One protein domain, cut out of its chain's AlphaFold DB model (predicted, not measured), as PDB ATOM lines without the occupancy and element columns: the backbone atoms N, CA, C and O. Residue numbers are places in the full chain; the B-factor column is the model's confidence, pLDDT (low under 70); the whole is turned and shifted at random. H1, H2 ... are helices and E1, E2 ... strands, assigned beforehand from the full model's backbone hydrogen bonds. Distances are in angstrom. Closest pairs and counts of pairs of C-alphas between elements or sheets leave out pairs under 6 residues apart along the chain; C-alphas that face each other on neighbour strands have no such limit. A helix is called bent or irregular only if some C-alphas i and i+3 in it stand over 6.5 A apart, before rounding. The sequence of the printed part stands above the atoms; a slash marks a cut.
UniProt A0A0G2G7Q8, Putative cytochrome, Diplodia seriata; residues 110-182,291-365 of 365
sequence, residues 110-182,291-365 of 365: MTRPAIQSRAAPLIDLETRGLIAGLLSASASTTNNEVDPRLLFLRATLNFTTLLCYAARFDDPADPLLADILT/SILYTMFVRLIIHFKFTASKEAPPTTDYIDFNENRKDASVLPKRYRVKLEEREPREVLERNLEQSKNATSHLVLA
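Overview. This is residues 110 to 182 and 291 to 365 of the 365 residues of the protein "Putative cytochrome" of Diplodia seriata (UniProt A0A0G2G7Q8). A small two-stranded hairpin, E1 and E2, sits at one end of the long helix H1, which runs through the middle with H2, H4 and H5 packed round it. Short H3 lies beyond H2, and a long loop, residues 309 to 336, joins the strands. The 148 printed residues hold five helices and two antiparallel strands, in the order H1 H2 H3 H4 E1 E2 H5: mostly helix. The whole is compact, with a radius of gyration of the C-alphas of 16.1 A and spans of 42 by 41 by 31 A.

Along the chain. Find E1 at residues 304 to 308, 12.6 A, and E2 at 337 to 341, 12.7 A. Find C-alpha 112 at (37.752, -62.245, -23.109); from there H1 runs 37.7 A to residue 139, with a kink of 53 degrees near residue 119, and is only just irregular, C-alphas 118 and 121 being 6.7 A apart. H2 is residues 149 to 165, 23.3 A; H3 175 to 182, 10.4 A; H4 291 to 303, 18.2 A. H5, 345 to 362, 25.9 A, ends at C-alpha 362 (18.851, -64.449, -15.522); it is irregular, C-alphas 358 and 361 being 7.6 A apart.

Arrangement. In the hairpin E1 and E2, look for N 305 and O 340, 2.8 A apart. The closest C-alphas of H1 and E2, Ser 138 and Leu 339, are 7.4 A apart. H1, the hub, touches H2 at Glu 126 and Ala 155, closest C-alphas 5.5 A, a helical hairpin at a shallow tilt of 32 degrees, opposite ways. With residues 123 to 131 alone it touches H4, at Thr 127 and Met 296, closest C-alphas 5.5 A, a steep tilt of 39 degrees. With residues 121 to 132 alone it touches H5, at Leu 125 and Thr 359, closest C-alphas 5.9 A, a steep tilt of 45 degrees. H3 is close to but not clearly touching H2, Arg 154 and Leu 177 being their closest C-alphas, 7.8 A. Every O i to N i+4 pair is within hydrogen-bond range in H2, H3 and H4; 21 of 24 are in H1 and 12 of 14 in H5.

Size, cuts and confidence. The C-alphas of Lys 326 and Glu 346, the two farthest apart, are 45.1 A from each other. Residues 183 to 290 are not printed, and C-alphas 182 and 291 are 26.5 A apart across the cut. The link E1 to E2 is long. pLDDT is under 70 at residues 326 to 328 and 363 to 365.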
ATOM      1  N   MET A 110      37.968 -61.849 -15.731       76.81
ATOM      2  CA  MET A 110      38.108 -60.683 -16.613       76.81
ATOM      3  C   MET A 110      38.739 -61.023 -17.974       76.81
ATOM      4  O   MET A 110      39.110 -60.135 -18.737       76.81
ATOM      5  N   THR A 111      38.857 -62.311 -18.308       82.19
ATOM      6  CA  THR A 111      39.333 -62.747 -19.627       82.19
ATOM      7  C   THR A 111      38.266 -62.544 -20.706       82.19
ATOM      8  O   THR A 111      37.067 -62.573 -20.427       82.19
ATOM      9  N   ARG A 112      38.681 -62.395 -21.973       79.44
ATOM     10  CA  ARG A 112      37.752 -62.245 -23.109       79.44
ATOM     11  C   ARG A 112      36.687 -63.363 -23.172       79.44
ATOM     12  O   ARG A 112      35.514 -63.008 -23.286       79.44
ATOM     13  N   PRO A 113      37.022 -64.664 -23.031       82.56
ATOM     14  CA  PRO A 113      36.010 -65.725 -23.031       82.56
ATOM     15  C   PRO A 113      35.058 -65.659 -21.831       82.56
ATOM     16  O   PRO A 113      33.860 -65.901 -21.983       82.56
ATOM     17  N   ALA A 114      35.559 -65.303 -20.640       79.50
ATOM     18  CA  ALA A 114      34.723 -65.147 -19.450       79.50
ATOM     19  C   ALA A 114      33.730 -63.987 -19.612       79.50
ATOM     20  O   ALA A 114      32.555 -64.136 -19.293       79.50
ATOM     21  N   ILE A 115      34.173 -62.865 -20.184       78.94
ATOM     22  CA  ILE A 115      33.312 -61.713 -20.476       78.94
ATOM     23  C   ILE A 115      32.243 -62.087 -21.510       78.94
ATOM     24  O   ILE A 115      31.064 -61.811 -21.299       78.94
ATOM     25  N   GLN A 116      32.620 -62.759 -22.600       80.88
ATOM     26  CA  GLN A 116      31.672 -63.156 -23.647       80.88
ATOM     27  C   GLN A 116      30.616 -64.146 -23.147       80.88
ATOM     28  O   GLN A 116      29.445 -63.994 -23.473       80.88
ATOM     29  N   SER A 117      31.011 -65.141 -22.352       81.38
ATOM     30  CA  SER A 117      30.087 -66.182 -21.882       81.38
ATOM     31  C   SER A 117      29.265 -65.772 -20.659       81.38
ATOM     32  O   SER A 117      28.108 -66.164 -20.557       81.38
ATOM     33  N   ARG A 118      29.836 -64.996 -19.724       79.62
ATOM     34  CA  ARG A 118      29.201 -64.692 -18.426       79.62
ATOM     35  C   ARG A 118      28.672 -63.269 -18.329       79.62
ATOM     36  O   ARG A 118      27.632 -63.055 -17.721       79.62
ATOM     37  N   ALA A 119      29.381 -62.294 -18.899       81.06
ATOM     38  CA  ALA A 119      29.002 -60.889 -18.774       81.06
ATOM     39  C   ALA A 119      28.041 -60.438 -19.879       81.06
ATOM     40  O   ALA A 119      27.192 -59.601 -19.605       81.06
ATOM     41  N   ALA A 120      28.126 -60.981 -21.100       84.75
ATOM     42  CA  ALA A 120      27.292 -60.524 -22.218       84.75
ATOM     43  C   ALA A 120      25.772 -60.563 -21.933       84.75
ATOM     44  O   ALA A 120      25.119 -59.551 -22.189       84.75
ATOM     45  N   PRO A 121      25.203 -61.630 -21.332       89.00
ATOM     46  CA  PRO A 121      23.778 -61.648 -20.991       89.00
ATOM     47  C   PRO A 121      23.411 -60.617 -19.905       89.00
ATOM     48  O   PRO A 121      22.360 -59.987 -19.977       89.00
ATOM     49  N   LEU A 122      24.303 -60.384 -18.933       90.31
ATOM     50  CA  LEU A 122      24.123 -59.366 -17.886       90.31
ATOM     51  C   LEU A 122      24.201 -57.941 -18.452       90.31
ATOM     52  O   LEU A 122      23.451 -57.061 -18.041       90.31
ATOM     53  N   ILE A 123      25.102 -57.712 -19.413       90.75
ATOM     54  CA  ILE A 123      25.214 -56.440 -20.128       90.75
ATOM     55  C   ILE A 123      23.918 -56.176 -20.890       90.75
ATOM     56  O   ILE A 123      23.381 -55.074 -20.799       90.75
ATOM     57  N   ASP A 124      23.390 -57.165 -21.614       92.00
ATOM     58  CA  ASP A 124      22.130 -57.002 -22.339       92.00
ATOM     59  C   ASP A 124      20.971 -56.668 -21.383       92.00
ATOM     60  O   ASP A 124      20.250 -55.695 -21.610       92.00
ATOM     61  N   LEU A 125      20.878 -57.385 -20.258       93.38
ATOM     62  CA  LEU A 125      19.883 -57.152 -19.210       93.38
ATOM     63  C   LEU A 125      19.934 -55.714 -18.663       93.38
ATOM     64  O   LEU A 125      18.912 -55.024 -18.641       93.38
ATOM     65  N   GLU A 126      21.110 -55.243 -18.244       93.44
ATOM     66  CA  GLU A 126      21.245 -53.920 -17.620       93.44
ATOM     67  C   GLU A 126      21.168 -52.771 -18.618       93.44
ATOM     68  O   GLU A 126      20.605 -51.720 -18.313       93.44
ATOM     69  N   THR A 127      21.670 -52.956 -19.838       94.50
ATOM     70  CA  THR A 127      21.545 -51.926 -20.877       94.50
ATOM     71  C   THR A 127      20.103 -51.795 -21.374       94.50
ATOM     72  O   THR A 127      19.642 -50.672 -21.580       94.50
ATOM     73  N   ARG A 128      19.347 -52.899 -21.462       94.69
ATOM     74  CA  ARG A 128      17.890 -52.870 -21.672       94.69
ATOM     75  C   ARG A 128      17.182 -52.145 -20.530       94.69
ATOM     76  O   ARG A 128      16.346 -51.282 -20.789       94.69
ATOM     77  N   GLY A 129      17.515 -52.483 -19.282       93.44
ATOM     78  CA  GLY A 129      16.946 -51.850 -18.089       93.44
ATOM     79  C   GLY A 129      17.189 -50.340 -18.047       93.44
ATOM     80  O   GLY A 129      16.267 -49.581 -17.755       93.44
ATOM     81  N   LEU A 130      18.394 -49.895 -18.416       95.44
ATOM     82  CA  LEU A 130      18.729 -48.478 -18.547       95.44
ATOM     83  C   LEU A 130      17.857 -47.777 -19.594       95.44
ATOM     84  O   LEU A 130      17.298 -46.723 -19.305       95.44
ATOM     85  N   ILE A 131      17.726 -48.352 -20.793       95.56
ATOM     86  CA  ILE A 131      16.925 -47.762 -21.877       95.56
ATOM     87  C   ILE A 131      15.454 -47.662 -21.471       95.56
ATOM     88  O   ILE A 131      14.857 -46.597 -21.602       95.56
ATOM     89  N   ALA A 132      14.886 -48.741 -20.929       93.69
ATOM     90  CA  ALA A 132      13.512 -48.744 -20.439       93.69
ATOM     91  C   ALA A 132      13.308 -47.710 -19.317       93.69
ATOM     92  O   ALA A 132      12.340 -46.956 -19.340       93.69
ATOM     93  N   GLY A 133      14.253 -47.615 -18.376       93.19
ATOM     94  CA  GLY A 133      14.211 -46.628 -17.298       93.19
ATOM     95  C   GLY A 133      14.276 -45.186 -17.800       93.19
ATOM     96  O   GLY A 133      13.526 -44.341 -17.319       93.19
ATOM     97  N   LEU A 134      15.124 -44.906 -18.794       94.31
ATOM     98  CA  LEU A 134      15.235 -43.587 -19.424       94.31
ATOM     99  C   LEU A 134      13.936 -43.179 -20.129       94.31
ATOM    100  O   LEU A 134      13.502 -42.038 -19.986       94.31
ATOM    101  N   LEU A 135      13.297 -44.111 -20.840       92.00
ATOM    102  CA  LEU A 135      12.013 -43.885 -21.504       92.00
ATOM    103  C   LEU A 135      10.897 -43.585 -20.506       92.00
ATOM    104  O   LEU A 135      10.216 -42.570 -20.639       92.00
ATOM    105  N   SER A 136      10.738 -44.438 -19.491       91.50
ATOM    106  CA  SER A 136       9.711 -44.259 -18.462       91.50
ATOM    107  C   SER A 136       9.913 -42.955 -17.691       91.50
ATOM    108  O   SER A 136       8.955 -42.219 -17.460       91.50
ATOM    109  N   ALA A 137      11.159 -42.629 -17.335       91.81
ATOM    110  CA  ALA A 137      11.476 -41.386 -16.641       91.81
ATOM    111  C   ALA A 137      11.203 -40.156 -17.523       91.81
ATOM    112  O   ALA A 137      10.573 -39.208 -17.058       91.81
ATOM    113  N   SER A 138      11.595 -40.190 -18.802       91.50
ATOM    114  CA  SER A 138      11.293 -39.118 -19.758       91.50
ATOM    115  C   SER A 138       9.784 -38.895 -19.895       91.50
ATOM    116  O   SER A 138       9.334 -37.758 -19.781       91.50
ATOM    117  N   ALA A 139       9.002 -39.966 -20.070       88.50
ATOM    118  CA  ALA A 139       7.547 -39.895 -20.239       88.50
ATOM    119  C   ALA A 139       6.807 -39.366 -18.997       88.50
ATOM    120  O   ALA A 139       5.713 -38.822 -19.114       88.50
ATOM    121  N   SER A 140       7.398 -39.508 -17.807       86.75
ATOM    122  CA  SER A 140       6.818 -38.998 -16.559       86.75
ATOM    123  C   SER A 140       6.986 -37.484 -16.363       86.75
ATOM    124  O   SER A 140       6.433 -36.919 -15.421       86.75
ATOM    125  N   THR A 141       7.752 -36.814 -17.231       87.31
ATOM    126  CA  THR A 141       8.075 -35.385 -17.110       87.31
ATOM    127  C   THR A 141       7.312 -34.538 -18.128       87.31
ATOM    128  O   THR A 141       7.136 -34.938 -19.274       87.31
ATOM    129  N   THR A 142       6.920 -33.317 -17.752       80.12
ATOM    130  CA  THR A 142       6.143 -32.410 -18.621       80.12
ATOM    131  C   THR A 142       6.873 -32.028 -19.916       80.12
ATOM    132  O   THR A 142       6.237 -31.847 -20.951       80.12
ATOM    133  N   ASN A 143       8.207 -31.930 -19.879       83.25
ATOM    134  CA  ASN A 143       9.030 -31.484 -21.012       83.25
ATOM    135  C   ASN A 143       9.771 -32.627 -21.730       83.25
ATOM    136  O   ASN A 143      10.576 -32.357 -22.624       83.25
ATOM    137  N   ASN A 144       9.508 -33.891 -21.370       87.56
ATOM    138  CA  ASN A 144      10.274 -35.053 -21.838       87.56
ATOM    139  C   ASN A 144      11.789 -34.909 -21.584       87.56
ATOM    140  O   ASN A 144      12.617 -35.250 -22.431       87.56
ATOM    141  N   GLU A 145      12.149 -34.351 -20.429       93.88
ATOM    142  CA  GLU A 145      13.532 -34.167 -19.997       93.88
ATOM    143  C   GLU A 145      13.828 -35.070 -18.801       93.88
ATOM    144  O   GLU A 145      13.094 -35.076 -17.816       93.88
ATOM    145  N   VAL A 146      14.944 -35.792 -18.847       94.75
ATOM    146  CA  VAL A 146      15.342 -36.741 -17.805       94.75
ATOM    147  C   VAL A 146      16.718 -36.397 -17.245       94.75
ATOM    148  O   VAL A 146      17.626 -36.035 -17.992       94.75
ATOM    149  N   ASP A 147      16.885 -36.532 -15.927       94.56
ATOM    150  CA  ASP A 147      18.205 -36.625 -15.297       94.56
ATOM    151  C   ASP A 147      18.679 -38.088 -15.355       94.56
ATOM    152  O   ASP A 147      18.128 -38.948 -14.657       94.56
ATOM    153  N   PRO A 148      19.694 -38.408 -16.175       93.94
ATOM    154  CA  PRO A 148      20.107 -39.787 -16.384       93.94
ATOM    155  C   PRO A 148      20.952 -40.345 -15.228       93.94
ATOM    156  O   PRO A 148      21.180 -41.555 -15.167       93.94
ATOM    157  N   ARG A 149      21.439 -39.507 -14.300       91.62
ATOM    158  CA  ARG A 149      22.514 -39.864 -13.359       91.62
ATOM    159  C   ARG A 149      22.204 -41.109 -12.533       91.62
ATOM    160  O   ARG A 149      23.032 -42.016 -12.462       91.62
ATOM    161  N   LEU A 150      21.021 -41.169 -11.919       91.19
ATOM    162  CA  LEU A 150      20.630 -42.306 -11.077       91.19
ATOM    163  C   LEU A 150      20.507 -43.600 -11.892       91.19
ATOM    164  O   LEU A 150      20.920 -44.657 -11.423       91.19
ATOM    165  N   LEU A 151      19.992 -43.517 -13.120       93.06
ATOM    166  CA  LEU A 151      19.788 -44.678 -13.984       93.06
ATOM    167  C   LEU A 151      21.124 -45.291 -14.426       93.06
ATOM    168  O   LEU A 151      21.278 -46.510 -14.395       93.06
ATOM    169  N   PHE A 152      22.119 -44.460 -14.750       93.19
ATOM    170  CA  PHE A 152      23.476 -44.930 -15.060       93.19
ATOM    171  C   PHE A 152      24.181 -45.535 -13.840       93.19
ATOM    172  O   PHE A 152      24.799 -46.599 -13.952       93.19
ATOM    173  N   LEU A 153      24.077 -44.887 -12.671       90.94
ATOM    174  CA  LEU A 153      24.647 -45.407 -11.425       90.94
ATOM    175  C   LEU A 153      24.030 -46.758 -11.058       90.94
ATOM    176  O   LEU A 153      24.761 -47.696 -10.747       90.94
ATOM    177  N   ARG A 154      22.703 -46.878 -11.164       92.81
ATOM    178  CA  ARG A 154      21.975 -48.122 -10.909       92.81
ATOM    179  C   ARG A 154      22.371 -49.223 -11.890       92.81
ATOM    180  O   ARG A 154      22.697 -50.309 -11.435       92.81
ATOM    181  N   ALA A 155      22.404 -48.960 -13.199       92.81
ATOM    182  CA  ALA A 155      22.788 -49.967 -14.197       92.81
ATOM    183  C   ALA A 155      24.218 -50.495 -13.965       92.81
ATOM    184  O   ALA A 155      24.471 -51.697 -14.022       92.81
ATOM    185  N   THR A 156      25.153 -49.600 -13.631       89.56
ATOM    186  CA  THR A 156      26.547 -49.975 -13.331       89.56
ATOM    187  C   THR A 156      26.659 -50.770 -12.027       89.56
ATOM    188  O   THR A 156      27.402 -51.755 -11.952       89.56
ATOM    189  N   LEU A 157      25.916 -50.358 -10.992       90.69
ATOM    190  CA  LEU A 157      25.865 -51.068  -9.718       90.69
ATOM    191  C   LEU A 157      25.257 -52.459  -9.896       90.69
ATOM    192  O   LEU A 157      25.893 -53.426  -9.492       90.69
ATOM    193  N   ASN A 158      24.106 -52.565 -10.562       92.50
ATOM    194  CA  ASN A 158      23.436 -53.827 -10.863       92.50
ATOM    195  C   ASN A 158      24.343 -54.790 -11.621       92.50
ATOM    196  O   ASN A 158      24.437 -55.953 -11.251       92.50
ATOM    197  N   PHE A 159      25.051 -54.321 -12.651       89.31
ATOM    198  CA  PHE A 159      25.993 -55.172 -13.375       89.31
ATOM    199  C   PHE A 159      27.059 -55.755 -12.441       89.31
ATOM    200  O   PHE A 159      27.362 -56.948 -12.489       89.31
ATOM    201  N   THR A 160      27.597 -54.921 -11.549       85.75
ATOM    202  CA  THR A 160      28.606 -55.338 -10.571       85.75
ATOM    203  C   THR A 160      28.022 -56.306  -9.541       85.75
ATOM    204  O   THR A 160      28.641 -57.321  -9.228       85.75
ATOM    205  N   THR A 161      26.826 -56.036  -9.016       87.00
ATOM    206  CA  THR A 161      26.193 -56.876  -7.994       87.00
ATOM    207  C   THR A 161      25.655 -58.183  -8.557       87.00
ATOM    208  O   THR A 161      25.717 -59.194  -7.867       87.00
ATOM    209  N   LEU A 162      25.219 -58.216  -9.813       86.25
ATOM    210  CA  LEU A 162      24.874 -59.452 -10.509       86.25
ATOM    211  C   LEU A 162      26.116 -60.317 -10.706       86.25
ATOM    212  O   LEU A 162      26.099 -61.503 -10.389       86.25
ATOM    213  N   LEU A 163      27.218 -59.711 -11.162       80.69
ATOM    214  CA  LEU A 163      28.467 -60.428 -11.400       80.69
ATOM    215  C   LEU A 163      29.079 -60.987 -10.106       80.69
ATOM    216  O   LEU A 163      29.648 -62.078 -10.118       80.69
ATOM    217  N   CYS A 164      29.002 -60.238  -9.003       80.25
ATOM    218  CA  CYS A 164      29.650 -60.605  -7.741       80.25
ATOM    219  C   CYS A 164      28.743 -61.359  -6.764       80.25
ATOM    220  O   CYS A 164      29.242 -62.179  -5.997       80.25
ATOM    221  N   TYR A 165      27.444 -61.064  -6.761       83.50
ATOM    222  CA  TYR A 165      26.507 -61.493  -5.718       83.50
ATOM    223  C   TYR A 165      25.198 -62.065  -6.267       83.50
ATOM    224  O   TYR A 165      24.341 -62.427  -5.467       83.50
ATOM    225  N   ALA A 166      25.019 -62.126  -7.593       83.19
ATOM    226  CA  ALA A 166      23.747 -62.482  -8.224       83.19
ATOM    227  C   ALA A 166      22.555 -61.664  -7.675       83.19
ATOM    228  O   ALA A 166      21.441 -62.165  -7.571       83.19
ATOM    229  N   ALA A 167      22.805 -60.401  -7.312       86.44
ATOM    230  CA  ALA A 167      21.821 -59.496  -6.728       86.44
ATOM    231  C   ALA A 167      21.612 -58.267  -7.615       86.44
ATOM    232  O   ALA A 167      22.546 -57.803  -8.279       86.44
ATOM    233  N   ARG A 168      20.396 -57.718  -7.609       90.44
ATOM    234  CA  ARG A 168      19.983 -56.617  -8.482       90.44
ATOM    235  C   ARG A 168      18.939 -55.740  -7.796       90.44
ATOM    236  O   ARG A 168      18.143 -56.237  -7.012       90.44
ATOM    237  N   PHE A 169      18.928 -54.455  -8.140       91.69
ATOM    238  CA  PHE A 169      17.901 -53.499  -7.742       91.69
ATOM    239  C   PHE A 169      16.937 -53.254  -8.905       91.69
ATOM    240  O   PHE A 169      17.365 -52.822  -9.986       91.69
ATOM    241  N   ASP A 170      15.648 -53.514  -8.688       87.19
ATOM    242  CA  ASP A 170      14.559 -53.337  -9.662       87.19
ATOM    243  C   ASP A 170      13.919 -51.947  -9.621       87.19
ATOM    244  O   ASP A 170      13.599 -51.369 -10.667       87.19
ATOM    245  N   ASP A 171      13.819 -51.372  -8.431       86.94
ATOM    246  CA  ASP A 171      13.233 -50.061  -8.207       86.94
ATOM    247  C   ASP A 171      14.343 -49.003  -8.030       86.94
ATOM    248  O   ASP A 171      15.231 -49.179  -7.192       86.94
ATOM    249  N   PRO A 172      14.352 -47.894  -8.799       84.94
ATOM    250  CA  PRO A 172      15.218 -46.753  -8.506       84.94
ATOM    251  C   PRO A 172      15.006 -46.146  -7.110       84.94
ATOM    252  O   PRO A 172      15.919 -45.492  -6.608       84.94
ATOM    253  N   ALA A 173      13.825 -46.329  -6.511       87.19
ATOM    254  CA  ALA A 173      13.474 -45.844  -5.178       87.19
ATOM    255  C   ALA A 173      13.786 -46.851  -4.055       87.19
ATOM    256  O   ALA A 173      13.434 -46.604  -2.900       87.19
ATOM    257  N   ASP A 174      14.463 -47.962  -4.368       90.94
ATOM    258  CA  ASP A 174      14.851 -48.969  -3.383       90.94
ATOM    259  C   ASP A 174      15.686 -48.336  -2.236       90.94
ATOM    260  O   ASP A 174      16.714 -47.691  -2.492       90.94
ATOM    261  N   PRO A 175      15.282 -48.506  -0.959       91.94
ATOM    262  CA  PRO A 175      15.991 -47.918   0.178       91.94
ATOM    263  C   PRO A 175      17.437 -48.402   0.332       91.94
ATOM    264  O   PRO A 175      18.304 -47.624   0.732       91.94
ATOM    265  N   LEU A 176      17.719 -49.667   0.008       89.62
ATOM    266  CA  LEU A 176      19.066 -50.230   0.063       89.62
ATOM    267  C   LEU A 176      19.935 -49.667  -1.064       89.62
ATOM    268  O   LEU A 176      21.102 -49.350  -0.832       89.62
ATOM    269  N   LEU A 177      19.375 -49.469  -2.262       90.94
ATOM    270  CA  LEU A 177      20.072 -48.762  -3.341       90.94
ATOM    271  C   LEU A 177      20.455 -47.340  -2.902       90.94
ATOM    272  O   LEU A 177      21.607 -46.929  -3.066       90.94
ATOM    273  N   ALA A 178      19.507 -46.601  -2.320       89.88
ATOM    274  CA  ALA A 178      19.741 -45.248  -1.827       89.88
ATOM    275  C   ALA A 178      20.822 -45.211  -0.731       89.88
ATOM    276  O   ALA A 178      21.712 -44.353  -0.775       89.88
ATOM    277  N   ASP A 179      20.799 -46.161   0.208       88.31
ATOM    278  CA  ASP A 179      21.807 -46.282   1.268       88.31
ATOM    279  C   ASP A 179      23.197 -46.621   0.706       88.31
ATOM    280  O   ASP A 179      24.188 -45.995   1.092       88.31
ATOM    281  N   ILE A 180      23.290 -47.529  -0.275       87.75
ATOM    282  CA  ILE A 180      24.557 -47.877  -0.937       87.75
ATOM    283  C   ILE A 180      25.156 -46.660  -1.643       87.75
ATOM    284  O   ILE A 180      26.346 -46.381  -1.474       87.75
ATOM    285  N   LEU A 181      24.358 -45.929  -2.427       87.31
ATOM    286  CA  LEU A 181      24.830 -44.753  -3.163       87.31
ATOM    287  C   LEU A 181      25.250 -43.626  -2.210       87.31
ATOM    288  O   LEU A 181      26.307 -43.020  -2.403       87.31
ATOM    289  N   THR A 182      24.475 -43.393  -1.148       85.81
ATOM    290  CA  THR A 182      24.784 -42.391  -0.115       85.81
ATOM    291  C   THR A 182      26.059 -42.753   0.640       85.81
ATOM    292  O   THR A 182      26.953 -41.921   0.789       85.81
ATOM    293  N   SER A 291      33.410 -53.401 -21.859       76.38
ATOM    294  CA  SER A 291      32.377 -53.942 -22.751       76.38
ATOM    295  C   SER A 291      30.963 -53.486 -22.381       76.38
ATOM    296  O   SER A 291      30.158 -53.219 -23.277       76.38
ATOM    297  N   ILE A 292      30.673 -53.318 -21.084       83.44
ATOM    298  CA  ILE A 292      29.399 -52.759 -20.623       83.44
ATOM    299  C   ILE A 292      29.212 -51.311 -21.079       83.44
ATOM    300  O   ILE A 292      28.197 -51.008 -21.697       83.44
ATOM    301  N   LEU A 293      30.197 -50.436 -20.849       85.62
ATOM    302  CA  LEU A 293      30.118 -49.026 -21.238       85.62
ATOM    303  C   LEU A 293      29.953 -48.895 -22.749       85.62
ATOM    304  O   LEU A 293      29.072 -48.175 -23.209       85.62
ATOM    305  N   TYR A 294      30.749 -49.639 -23.517       86.44
ATOM    306  CA  TYR A 294      30.647 -49.650 -24.972       86.44
ATOM    307  C   TYR A 294      29.240 -50.053 -25.433       86.44
ATOM    308  O   TYR A 294      28.625 -49.352 -26.232       86.44
ATOM    309  N   THR A 295      28.691 -51.138 -24.879       89.12
ATOM    310  CA  THR A 295      27.345 -51.612 -25.235       89.12
ATOM    311  C   THR A 295      26.263 -50.612 -24.824       89.12
ATOM    312  O   THR A 295      25.341 -50.367 -25.599       89.12
ATOM    313  N   MET A 296      26.390 -49.986 -23.646       91.56
ATOM    314  CA  MET A 296      25.491 -48.917 -23.196       91.56
ATOM    315  C   MET A 296      25.494 -47.765 -24.199       91.56
ATOM    316  O   MET A 296      24.438 -47.414 -24.717       91.56
ATOM    317  N   PHE A 297      26.666 -47.215 -24.526       91.81
ATOM    318  CA  PHE A 297      26.772 -46.088 -25.450       91.81
ATOM    319  C   PHE A 297      26.247 -46.430 -26.842       91.81
ATOM    320  O   PHE A 297      25.460 -45.662 -27.383       91.81
ATOM    321  N   VAL A 298      26.613 -47.585 -27.402       93.19
ATOM    322  CA  VAL A 298      26.149 -47.995 -28.735       93.19
ATOM    323  C   VAL A 298      24.629 -48.119 -28.774       93.19
ATOM    324  O   VAL A 298      24.002 -47.532 -29.653       93.19
ATOM    325  N   ARG A 299      24.008 -48.816 -27.811       94.12
ATOM    326  CA  ARG A 299      22.543 -48.948 -27.792       94.12
ATOM    327  C   ARG A 299      21.859 -47.593 -27.607       94.12
ATOM    328  O   ARG A 299      20.876 -47.317 -28.286       94.12
ATOM    329  N   LEU A 300      22.388 -46.731 -26.740       95.19
ATOM    330  CA  LEU A 300      21.841 -45.388 -26.536       95.19
ATOM    331  C   LEU A 300      21.955 -44.523 -27.798       95.19
ATOM    332  O   LEU A 300      20.988 -43.863 -28.151       95.19
ATOM    333  N   ILE A 301      23.096 -44.551 -28.495       94.62
ATOM    334  CA  ILE A 301      23.317 -43.791 -29.733       94.62
ATOM    335  C   ILE A 301      22.421 -44.303 -30.860       94.62
ATOM    336  O   ILE A 301      21.911 -43.490 -31.624       94.62
ATOM    337  N   ILE A 302      22.223 -45.618 -30.974       94.25
ATOM    338  CA  ILE A 302      21.362 -46.213 -32.008       94.25
ATOM    339  C   ILE A 302      19.891 -45.871 -31.761       94.25
ATOM    340  O   ILE A 302      19.171 -45.580 -32.710       94.25
ATOM    341  N   HIS A 303      19.433 -45.884 -30.507       94.69
ATOM    342  CA  HIS A 303      18.023 -45.641 -30.200       94.69
ATOM    343  C   HIS A 303      17.670 -44.162 -30.074       94.69
ATOM    344  O   HIS A 303      16.556 -43.780 -30.430       94.69
ATOM    345  N   PHE A 304      18.598 -43.329 -29.600       95.81
ATOM    346  CA  PHE A 304      18.303 -41.948 -29.248       95.81
ATOM    347  C   PHE A 304      19.286 -40.947 -29.846       95.81
ATOM    348  O   PHE A 304      20.497 -41.162 -29.964       95.81
ATOM    349  N   LYS A 305      18.745 -39.781 -30.166       95.62
ATOM    350  CA  LYS A 305      19.475 -38.531 -30.277       95.62
ATOM    351  C   LYS A 305      19.264 -37.758 -28.976       95.62
ATOM    352  O   LYS A 305      18.137 -37.489 -28.572       95.62
ATOM    353  N   PHE A 306      20.368 -37.433 -28.312       94.81
ATOM    354  CA  PHE A 306      20.364 -36.685 -27.059       94.81
ATOM    355  C   PHE A 306      20.448 -35.191 -27.350       94.81
ATOM    356  O   PHE A 306      21.340 -34.754 -28.077       94.81
ATOM    357  N   THR A 307      19.563 -34.415 -26.732       95.06
ATOM    358  CA  THR A 307      19.599 -32.951 -26.774       95.06
ATOM    359  C   THR A 307      19.711 -32.419 -25.347       95.06
ATOM    360  O   THR A 307      18.996 -32.874 -24.456       95.06
ATOM    361  N   ALA A 308      20.622 -31.477 -25.102       95.38
ATOM    362  CA  ALA A 308      20.770 -30.853 -23.789       95.38
ATOM    363  C   ALA A 308      19.508 -30.063 -23.402       95.38
ATOM    364  O   ALA A 308      18.938 -29.357 -24.237       95.38
ATOM    365  N   SER A 309      19.102 -30.151 -22.133       94.88
ATOM    366  CA  SER A 309      18.078 -29.260 -21.578       94.88
ATOM    367  C   SER A 309      18.535 -27.805 -21.656       94.88
ATOM    368  O   SER A 309      19.704 -27.500 -21.414       94.88
ATOM    369  N   LYS A 310      17.604 -26.893 -21.953       93.19
ATOM    370  CA  LYS A 310      17.879 -25.447 -21.925       93.19
ATOM    371  C   LYS A 310      17.985 -24.906 -20.499       93.19
ATOM    372  O   LYS A 310      18.709 -23.946 -20.266       93.19
ATOM    373  N   GLU A 311      17.259 -25.509 -19.562       92.94
ATOM    374  CA  GLU A 311      17.190 -25.070 -18.165       92.94
ATOM    375  C   GLU A 311      18.292 -25.693 -17.302       92.94
ATOM    376  O   GLU A 311      18.765 -25.067 -16.358       92.94
ATOM    377  N   ALA A 312      18.692 -26.929 -17.610       94.00
ATOM    378  CA  ALA A 312      19.729 -27.652 -16.877       94.00
ATOM    379  C   ALA A 312      20.674 -28.408 -17.833       94.00
ATOM    380  O   ALA A 312      20.669 -29.645 -17.846       94.00
ATOM    381  N   PRO A 313      21.468 -27.699 -18.657       94.62
ATOM    382  CA  PRO A 313      22.389 -28.330 -19.596       94.62
ATOM    383  C   PRO A 313      23.521 -29.081 -18.869       94.62
ATOM    384  O   PRO A 313      23.909 -28.709 -17.759       94.62
ATOM    385  N   PRO A 314      24.102 -30.123 -19.492       93.94
ATOM    386  CA  PRO A 314      25.302 -30.763 -18.972       93.94
ATOM    387  C   PRO A 314      26.495 -29.803 -19.012       93.94
ATOM    388  O   PRO A 314      26.692 -29.071 -19.980       93.94
ATOM    389  N   THR A 315      27.326 -29.841 -17.971       91.88
ATOM    390  CA  THR A 315      28.634 -29.173 -17.984       91.88
ATOM    391  C   THR A 315      29.632 -30.050 -18.738       91.88
ATOM    392  O   THR A 315      29.883 -31.180 -18.330       91.88
ATOM    393  N   THR A 316      30.184 -29.540 -19.839       87.44
ATOM    394  CA  THR A 316      31.143 -30.258 -20.701       87.44
ATOM    395  C   THR A 316      32.600 -29.925 -20.397       87.44
ATOM    396  O   THR A 316      33.495 -30.585 -20.917       87.44
ATOM    397  N   ASP A 317      32.844 -28.910 -19.570       85.31
ATOM    398  CA  ASP A 317      34.184 -28.520 -19.149       85.31
ATOM    399  C   ASP A 317      34.803 -29.579 -18.221       85.31
ATOM    400  O   ASP A 317      34.195 -29.987 -17.227       85.31
ATOM    401  N   TYR A 318      36.020 -30.025 -18.542       77.44
ATOM    402  CA  TYR A 318      36.685 -31.137 -17.858       77.44
ATOM    403  C   TYR A 318      37.163 -30.794 -16.437       77.44
ATOM    404  O   TYR A 318      37.604 -31.697 -15.727       77.44
ATOM    405  N   ILE A 319      37.085 -29.533 -16.001       78.50
ATOM    406  CA  ILE A 319      37.382 -29.086 -14.631       78.50
ATOM    407  C   ILE A 319      36.076 -28.891 -13.858       78.50
ATOM    408  O   ILE A 319      35.924 -29.350 -12.721       78.50
ATOM    409  N   ASP A 320      35.104 -28.238 -14.485       81.12
ATOM    410  CA  ASP A 320      33.910 -27.728 -13.826       81.12
ATOM    411  C   ASP A 320      32.753 -28.717 -13.784       81.12
ATOM    412  O   ASP A 320      31.779 -28.468 -13.066       81.12
ATOM    413  N   PHE A 321      32.833 -29.834 -14.508       84.81
ATOM    414  CA  PHE A 321      31.752 -30.818 -14.542       84.81
ATOM    415  C   PHE A 321      31.537 -31.565 -13.225       84.81
ATOM    416  O   PHE A 321      30.435 -32.062 -12.994       84.81
ATOM    417  N   ASN A 322      32.554 -31.652 -12.365       81.81
ATOM    418  CA  ASN A 322      32.453 -32.374 -11.101       81.81
ATOM    419  C   ASN A 322      31.550 -31.615 -10.108       81.81
ATOM    420  O   ASN A 322      31.726 -30.416  -9.879       81.81
ATOM    421  N   GLU A 323      30.587 -32.314  -9.505       82.94
ATOM    422  CA  GLU A 323      29.662 -31.790  -8.491       82.94
ATOM    423  C   GLU A 323      30.424 -31.306  -7.258       82.94
ATOM    424  O   GLU A 323      30.123 -30.243  -6.716       82.94
ATOM    425  N   ASN A 324      31.462 -32.047  -6.874       76.19
ATOM    426  CA  ASN A 324      32.346 -31.684  -5.785       76.19
ATOM    427  C   ASN A 324      33.807 -31.836  -6.215       76.19
ATOM    428  O   ASN A 324      34.358 -32.935  -6.202       76.19
ATOM    429  N   ARG A 325      34.460 -30.713  -6.543       70.06
ATOM    430  CA  ARG A 325      35.876 -30.667  -6.971       70.06
ATOM    431  C   ARG A 325      36.856 -31.248  -5.947       70.06
ATOM    432  O   ARG A 325      37.993 -31.531  -6.293       70.06
ATOM    433  N   LYS A 326      36.405 -31.414  -4.704       62.97
ATOM    434  CA  LYS A 326      37.186 -31.941  -3.593       62.97
ATOM    435  C   LYS A 326      37.159 -33.468  -3.530       62.97
ATOM    436  O   LYS A 326      38.034 -34.055  -2.903       62.97
ATOM    437  N   ASP A 327      36.170 -34.136  -4.116       66.00
ATOM    438  CA  ASP A 327      36.017 -35.584  -3.955       66.00
ATOM    439  C   ASP A 327      37.070 -36.381  -4.736       66.00
ATOM    440  O   ASP A 327      37.438 -36.046  -5.858       66.00
ATOM    441  N   ALA A 328      37.505 -37.503  -4.156       65.94
ATOM    442  CA  ALA A 328      38.448 -38.422  -4.801       65.94
ATOM    443  C   ALA A 328      37.853 -39.154  -6.022       65.94
ATOM    444  O   ALA A 328      38.580 -39.748  -6.817       65.94
ATOM    445  N   SER A 329      36.525 -39.147  -6.146       71.69
ATOM    446  CA  SER A 329      35.790 -39.680  -7.293       71.69
ATOM    447  C   SER A 329      35.066 -38.535  -7.980       71.69
ATOM    448  O   SER A 329      34.594 -37.616  -7.315       71.69
ATOM    449  N   VAL A 330      34.923 -38.625  -9.297       74.31
ATOM    450  CA  VAL A 330      34.209 -37.606 -10.058       74.31
ATOM    451  C   VAL A 330      32.749 -38.001 -10.223       74.31
ATOM    452  O   VAL A 330      32.448 -39.083 -10.730       74.31
ATOM    453  N   LEU A 331      31.846 -37.112  -9.816       81.25
ATOM    454  CA  LEU A 331      30.415 -37.252 -10.040       81.25
ATOM    455  C   LEU A 331      29.930 -36.024 -10.810       81.25
ATOM    456  O   LEU A 331      30.063 -34.918 -10.297       81.25
ATOM    457  N   PRO A 332      29.382 -36.172 -12.027       87.69
ATOM    458  CA  PRO A 332      28.897 -35.021 -12.773       87.69
ATOM    459  C   PRO A 332      27.814 -34.258 -12.000       87.69
ATOM    460  O   PRO A 332      26.932 -34.867 -11.372       87.69
ATOM    461  N   LYS A 333      27.862 -32.924 -12.092       90.44
ATOM    462  CA  LYS A 333      26.765 -32.036 -11.690       90.44
ATOM    463  C   LYS A 333      25.455 -32.521 -12.301       90.44
ATOM    464  O   LYS A 333      25.443 -33.078 -13.394       90.44
ATOM    465  N   ARG A 334      24.347 -32.315 -11.592       93.38
ATOM    466  CA  ARG A 334      23.009 -32.667 -12.083       93.38
ATOM    467  C   ARG A 334      22.723 -31.934 -13.395       93.38
ATOM    468  O   ARG A 334      22.910 -30.723 -13.476       93.38
ATOM    469  N   TYR A 335      22.261 -32.672 -14.395       95.25
ATOM    470  CA  TYR A 335      21.869 -32.141 -15.696       95.25
ATOM    471  C   TYR A 335      20.662 -32.905 -16.227       95.25
ATOM    472  O   TYR A 335      20.364 -34.009 -15.770       95.25
ATOM    473  N   ARG A 336      19.972 -32.315 -17.200       95.94
ATOM    474  CA  ARG A 336      18.852 -32.938 -17.899       95.94
ATOM    475  C   ARG A 336      19.127 -33.052 -19.390       95.94
ATOM    476  O   ARG A 336      19.784 -32.202 -19.995       95.94
ATOM    477  N   VAL A 337      18.590 -34.110 -19.980       95.69
ATOM    478  CA  VAL A 337      18.636 -34.366 -21.420       95.69
ATOM    479  C   VAL A 337      17.251 -34.715 -21.933       95.69
ATOM    480  O   VAL A 337      16.465 -35.353 -21.238       95.69
ATOM    481  N   LYS A 338      16.973 -34.323 -23.170       95.38
ATOM    482  CA  LYS A 338      15.833 -34.793 -23.944       95.38
ATOM    483  C   LYS A 338      16.268 -35.962 -24.822       95.38
ATOM    484  O   LYS A 338      17.350 -35.926 -25.415       95.38
ATOM    485  N   LEU A 339      15.414 -36.977 -24.898       94.38
ATOM    486  CA  LEU A 339      15.628 -38.176 -25.700       94.38
ATOM    487  C   LEU A 339      14.712 -38.122 -26.923       94.38
ATOM    488  O   LEU A 339      13.493 -38.199 -26.794       94.38
ATOM    489  N   GLU A 340      15.296 -37.967 -28.105       93.19
ATOM    490  CA  GLU A 340      14.585 -38.075 -29.381       93.19
ATOM    491  C   GLU A 340      14.829 -39.474 -29.946       93.19
ATOM    492  O   GLU A 340      15.974 -39.842 -30.207       93.19
ATOM    493  N   GLU A 341      13.777 -40.270 -30.117       94.25
ATOM    494  CA  GLU A 341      13.896 -41.580 -30.760       94.25
ATOM    495  C   GLU A 341      14.342 -41.431 -32.214       94.25
ATOM    496  O   GLU A 341      13.830 -40.592 -32.956       94.25
ATOM    497  N   ARG A 342      15.325 -42.239 -32.614       94.88
ATOM    498  CA  ARG A 342      15.836 -42.253 -33.993       94.88
ATOM    499  C   ARG A 342      14.983 -43.089 -34.937       94.88
ATOM    500  O   ARG A 342      14.960 -42.814 -36.128       94.88
ATOM    501  N   GLU A 343      14.312 -44.090 -34.385       94.12
ATOM    502  CA  GLU A 343      13.452 -45.031 -35.093       94.12
ATOM    503  C   GLU A 343      12.036 -44.966 -34.509       94.12
ATOM    504  O   GLU A 343      11.883 -44.541 -33.360       94.12
ATOM    505  N   PRO A 344      11.005 -45.412 -35.246       94.62
ATOM    506  CA  PRO A 344       9.656 -45.535 -34.707       94.62
ATOM    507  C   PRO A 344       9.615 -46.357 -33.412       94.62
ATOM    508  O   PRO A 344      10.360 -47.336 -33.252       94.62
ATOM    509  N   ARG A 345       8.719 -45.970 -32.497       92.75
ATOM    510  CA  ARG A 345       8.579 -46.547 -31.150       92.75
ATOM    511  C   ARG A 345       8.486 -48.072 -31.171       92.75
ATOM    512  O   ARG A 345       9.093 -48.742 -30.336       92.75
ATOM    513  N   GLU A 346       7.798 -48.626 -32.163       95.44
ATOM    514  CA  GLU A 346       7.566 -50.062 -32.317       95.44
ATOM    515  C   GLU A 346       8.877 -50.840 -32.526       95.44
ATOM    516  O   GLU A 346       9.024 -51.971 -32.059       95.44
ATOM    517  N   VAL A 347       9.863 -50.239 -33.205       95.06
ATOM    518  CA  VAL A 347      11.186 -50.849 -33.415       95.06
ATOM    519  C   VAL A 347      11.925 -50.959 -32.087       95.06
ATOM    520  O   VAL A 347      12.509 -52.002 -31.782       95.06
ATOM    521  N   LEU A 348      11.892 -49.893 -31.287       93.12
ATOM    522  CA  LEU A 348      12.507 -49.857 -29.967       93.12
ATOM    523  C   LEU A 348      11.851 -50.873 -29.026       93.12
ATOM    524  O   LEU A 348      12.557 -51.677 -28.423       93.12
ATOM    525  N   GLU A 349      10.522 -50.898 -28.957       94.25
ATOM    526  CA  GLU A 349       9.769 -51.850 -28.133       94.25
ATOM    527  C   GLU A 349      10.054 -53.302 -28.518       94.25
ATOM    528  O   GLU A 349      10.366 -54.117 -27.647       94.25
ATOM    529  N   ARG A 350      10.064 -53.621 -29.818       95.94
ATOM    530  CA  ARG A 350      10.432 -54.956 -30.309       95.94
ATOM    531  C   ARG A 350      11.843 -55.358 -29.878       95.94
ATOM    532  O   ARG A 350      12.051 -56.489 -29.443       95.94
ATOM    533  N   ASN A 351      12.811 -54.445 -29.974       94.44
ATOM    534  CA  ASN A 351      14.195 -54.708 -29.573       94.44
ATOM    535  C   ASN A 351      14.322 -54.917 -28.054       94.44
ATOM    536  O   ASN A 351      15.079 -55.783 -27.605       94.44
ATOM    537  N   LEU A 352      13.578 -54.145 -27.254       94.31
ATOM    538  CA  LEU A 352      13.525 -54.317 -25.802       94.31
ATOM    539  C   LEU A 352      12.882 -55.656 -25.423       94.31
ATOM    540  O   LEU A 352      13.406 -56.339 -24.543       94.31
ATOM    541  N   GLU A 353      11.810 -56.063 -26.102       95.50
ATOM    542  CA  GLU A 353      11.133 -57.338 -25.849       95.50
ATOM    543  C   GLU A 353      12.004 -58.535 -26.256       95.50
ATOM    544  O   GLU A 353      12.128 -59.500 -25.503       95.50
ATOM    545  N   GLN A 354      12.704 -58.460 -27.392       94.88
ATOM    546  CA  GLN A 354      13.662 -59.493 -27.793       94.88
ATOM    547  C   GLN A 354      14.774 -59.669 -26.748       94.88
ATOM    548  O   GLN A 354      15.081 -60.791 -26.346       94.88
ATOM    549  N   SER A 355      15.346 -58.560 -26.277       93.88
ATOM    550  CA  SER A 355      16.378 -58.561 -25.237       93.88
ATOM    551  C   SER A 355      15.842 -59.086 -23.896       93.88
ATOM    552  O   SER A 355      16.505 -59.866 -23.212       93.88
ATOM    553  N   LYS A 356      14.600 -58.746 -23.530       93.88
ATOM    554  CA  LYS A 356      13.924 -59.286 -22.341       93.88
ATOM    555  C   LYS A 356      13.754 -60.803 -22.433       93.88
ATOM    556  O   LYS A 356      14.090 -61.501 -21.481       93.88
ATOM    557  N   ASN A 357      13.312 -61.320 -23.577       93.94
ATOM    558  CA  ASN A 357      13.150 -62.758 -23.787       93.94
ATOM    559  C   ASN A 357      14.493 -63.493 -23.733       93.94
ATOM    560  O   ASN A 357      14.604 -64.518 -23.057       93.94
ATOM    561  N   ALA A 358      15.537 -62.930 -24.350       91.50
ATOM    562  CA  ALA A 358      16.888 -63.493 -24.327       91.50
ATOM    563  C   ALA A 358      17.505 -63.533 -22.917       91.50
ATOM    564  O   ALA A 358      18.284 -64.434 -22.608       91.50
ATOM    565  N   THR A 359      17.141 -62.585 -22.049       92.00
ATOM    566  CA  THR A 359      17.692 -62.445 -20.688       92.00
ATOM    567  C   THR A 359      16.765 -62.953 -19.582       92.00
ATOM    568  O   THR A 359      17.120 -62.877 -18.410       92.00
ATOM    569  N   SER A 360      15.607 -63.516 -19.936       88.38
ATOM    570  CA  SER A 360      14.575 -63.972 -18.989       88.38
ATOM    571  C   SER A 360      15.090 -64.976 -17.952       88.38
ATOM    572  O   SER A 360      14.751 -64.881 -16.781       88.38
ATOM    573  N   HIS A 361      15.980 -65.884 -18.355       86.25
ATOM    574  CA  HIS A 361      16.587 -66.903 -17.493       86.25
ATOM    575  C   HIS A 361      17.529 -66.357 -16.402       86.25
ATOM    576  O   HIS A 361      17.943 -67.113 -15.526       86.25
ATOM    577  N   LEU A 362      17.920 -65.079 -16.470       82.38
ATOM    578  CA  LEU A 362      18.851 -64.449 -15.522       82.38
ATOM    579  C   LEU A 362      18.144 -63.804 -14.332       82.38
ATOM    580  O   LEU A 362      18.787 -63.504 -13.328       82.38
ATOM    581  N   VAL A 363      16.847 -63.544 -14.464       69.50
ATOM    582  CA  VAL A 363      16.029 -62.933 -13.422       69.50
ATOM    583  C   VAL A 363      15.174 -64.053 -12.843       69.50
ATOM    584  O   VAL A 363      14.337 -64.618 -13.541       69.50
ATOM    585  N   LEU A 364      15.435 -64.430 -11.591       55.41
ATOM    586  CA  LEU A 364      14.540 -65.329 -10.866       55.41
ATOM    587  C   LEU A 364      13.192 -64.614 -10.700       55.41
ATOM    588  O   LEU A 364      13.178 -63.428 -10.371       55.41
ATOM    589  N   ALA A 365      12.107 -65.324 -11.016       42.09
ATOM    590  CA  ALA A 365      10.737 -64.818 -10.951       42.09
ATOM    591  C   ALA A 365      10.335 -64.360  -9.544       42.09
ATOM    592  O   ALA A 365      10.795 -65.001  -8.567       42.09
TER     593      ALA A 365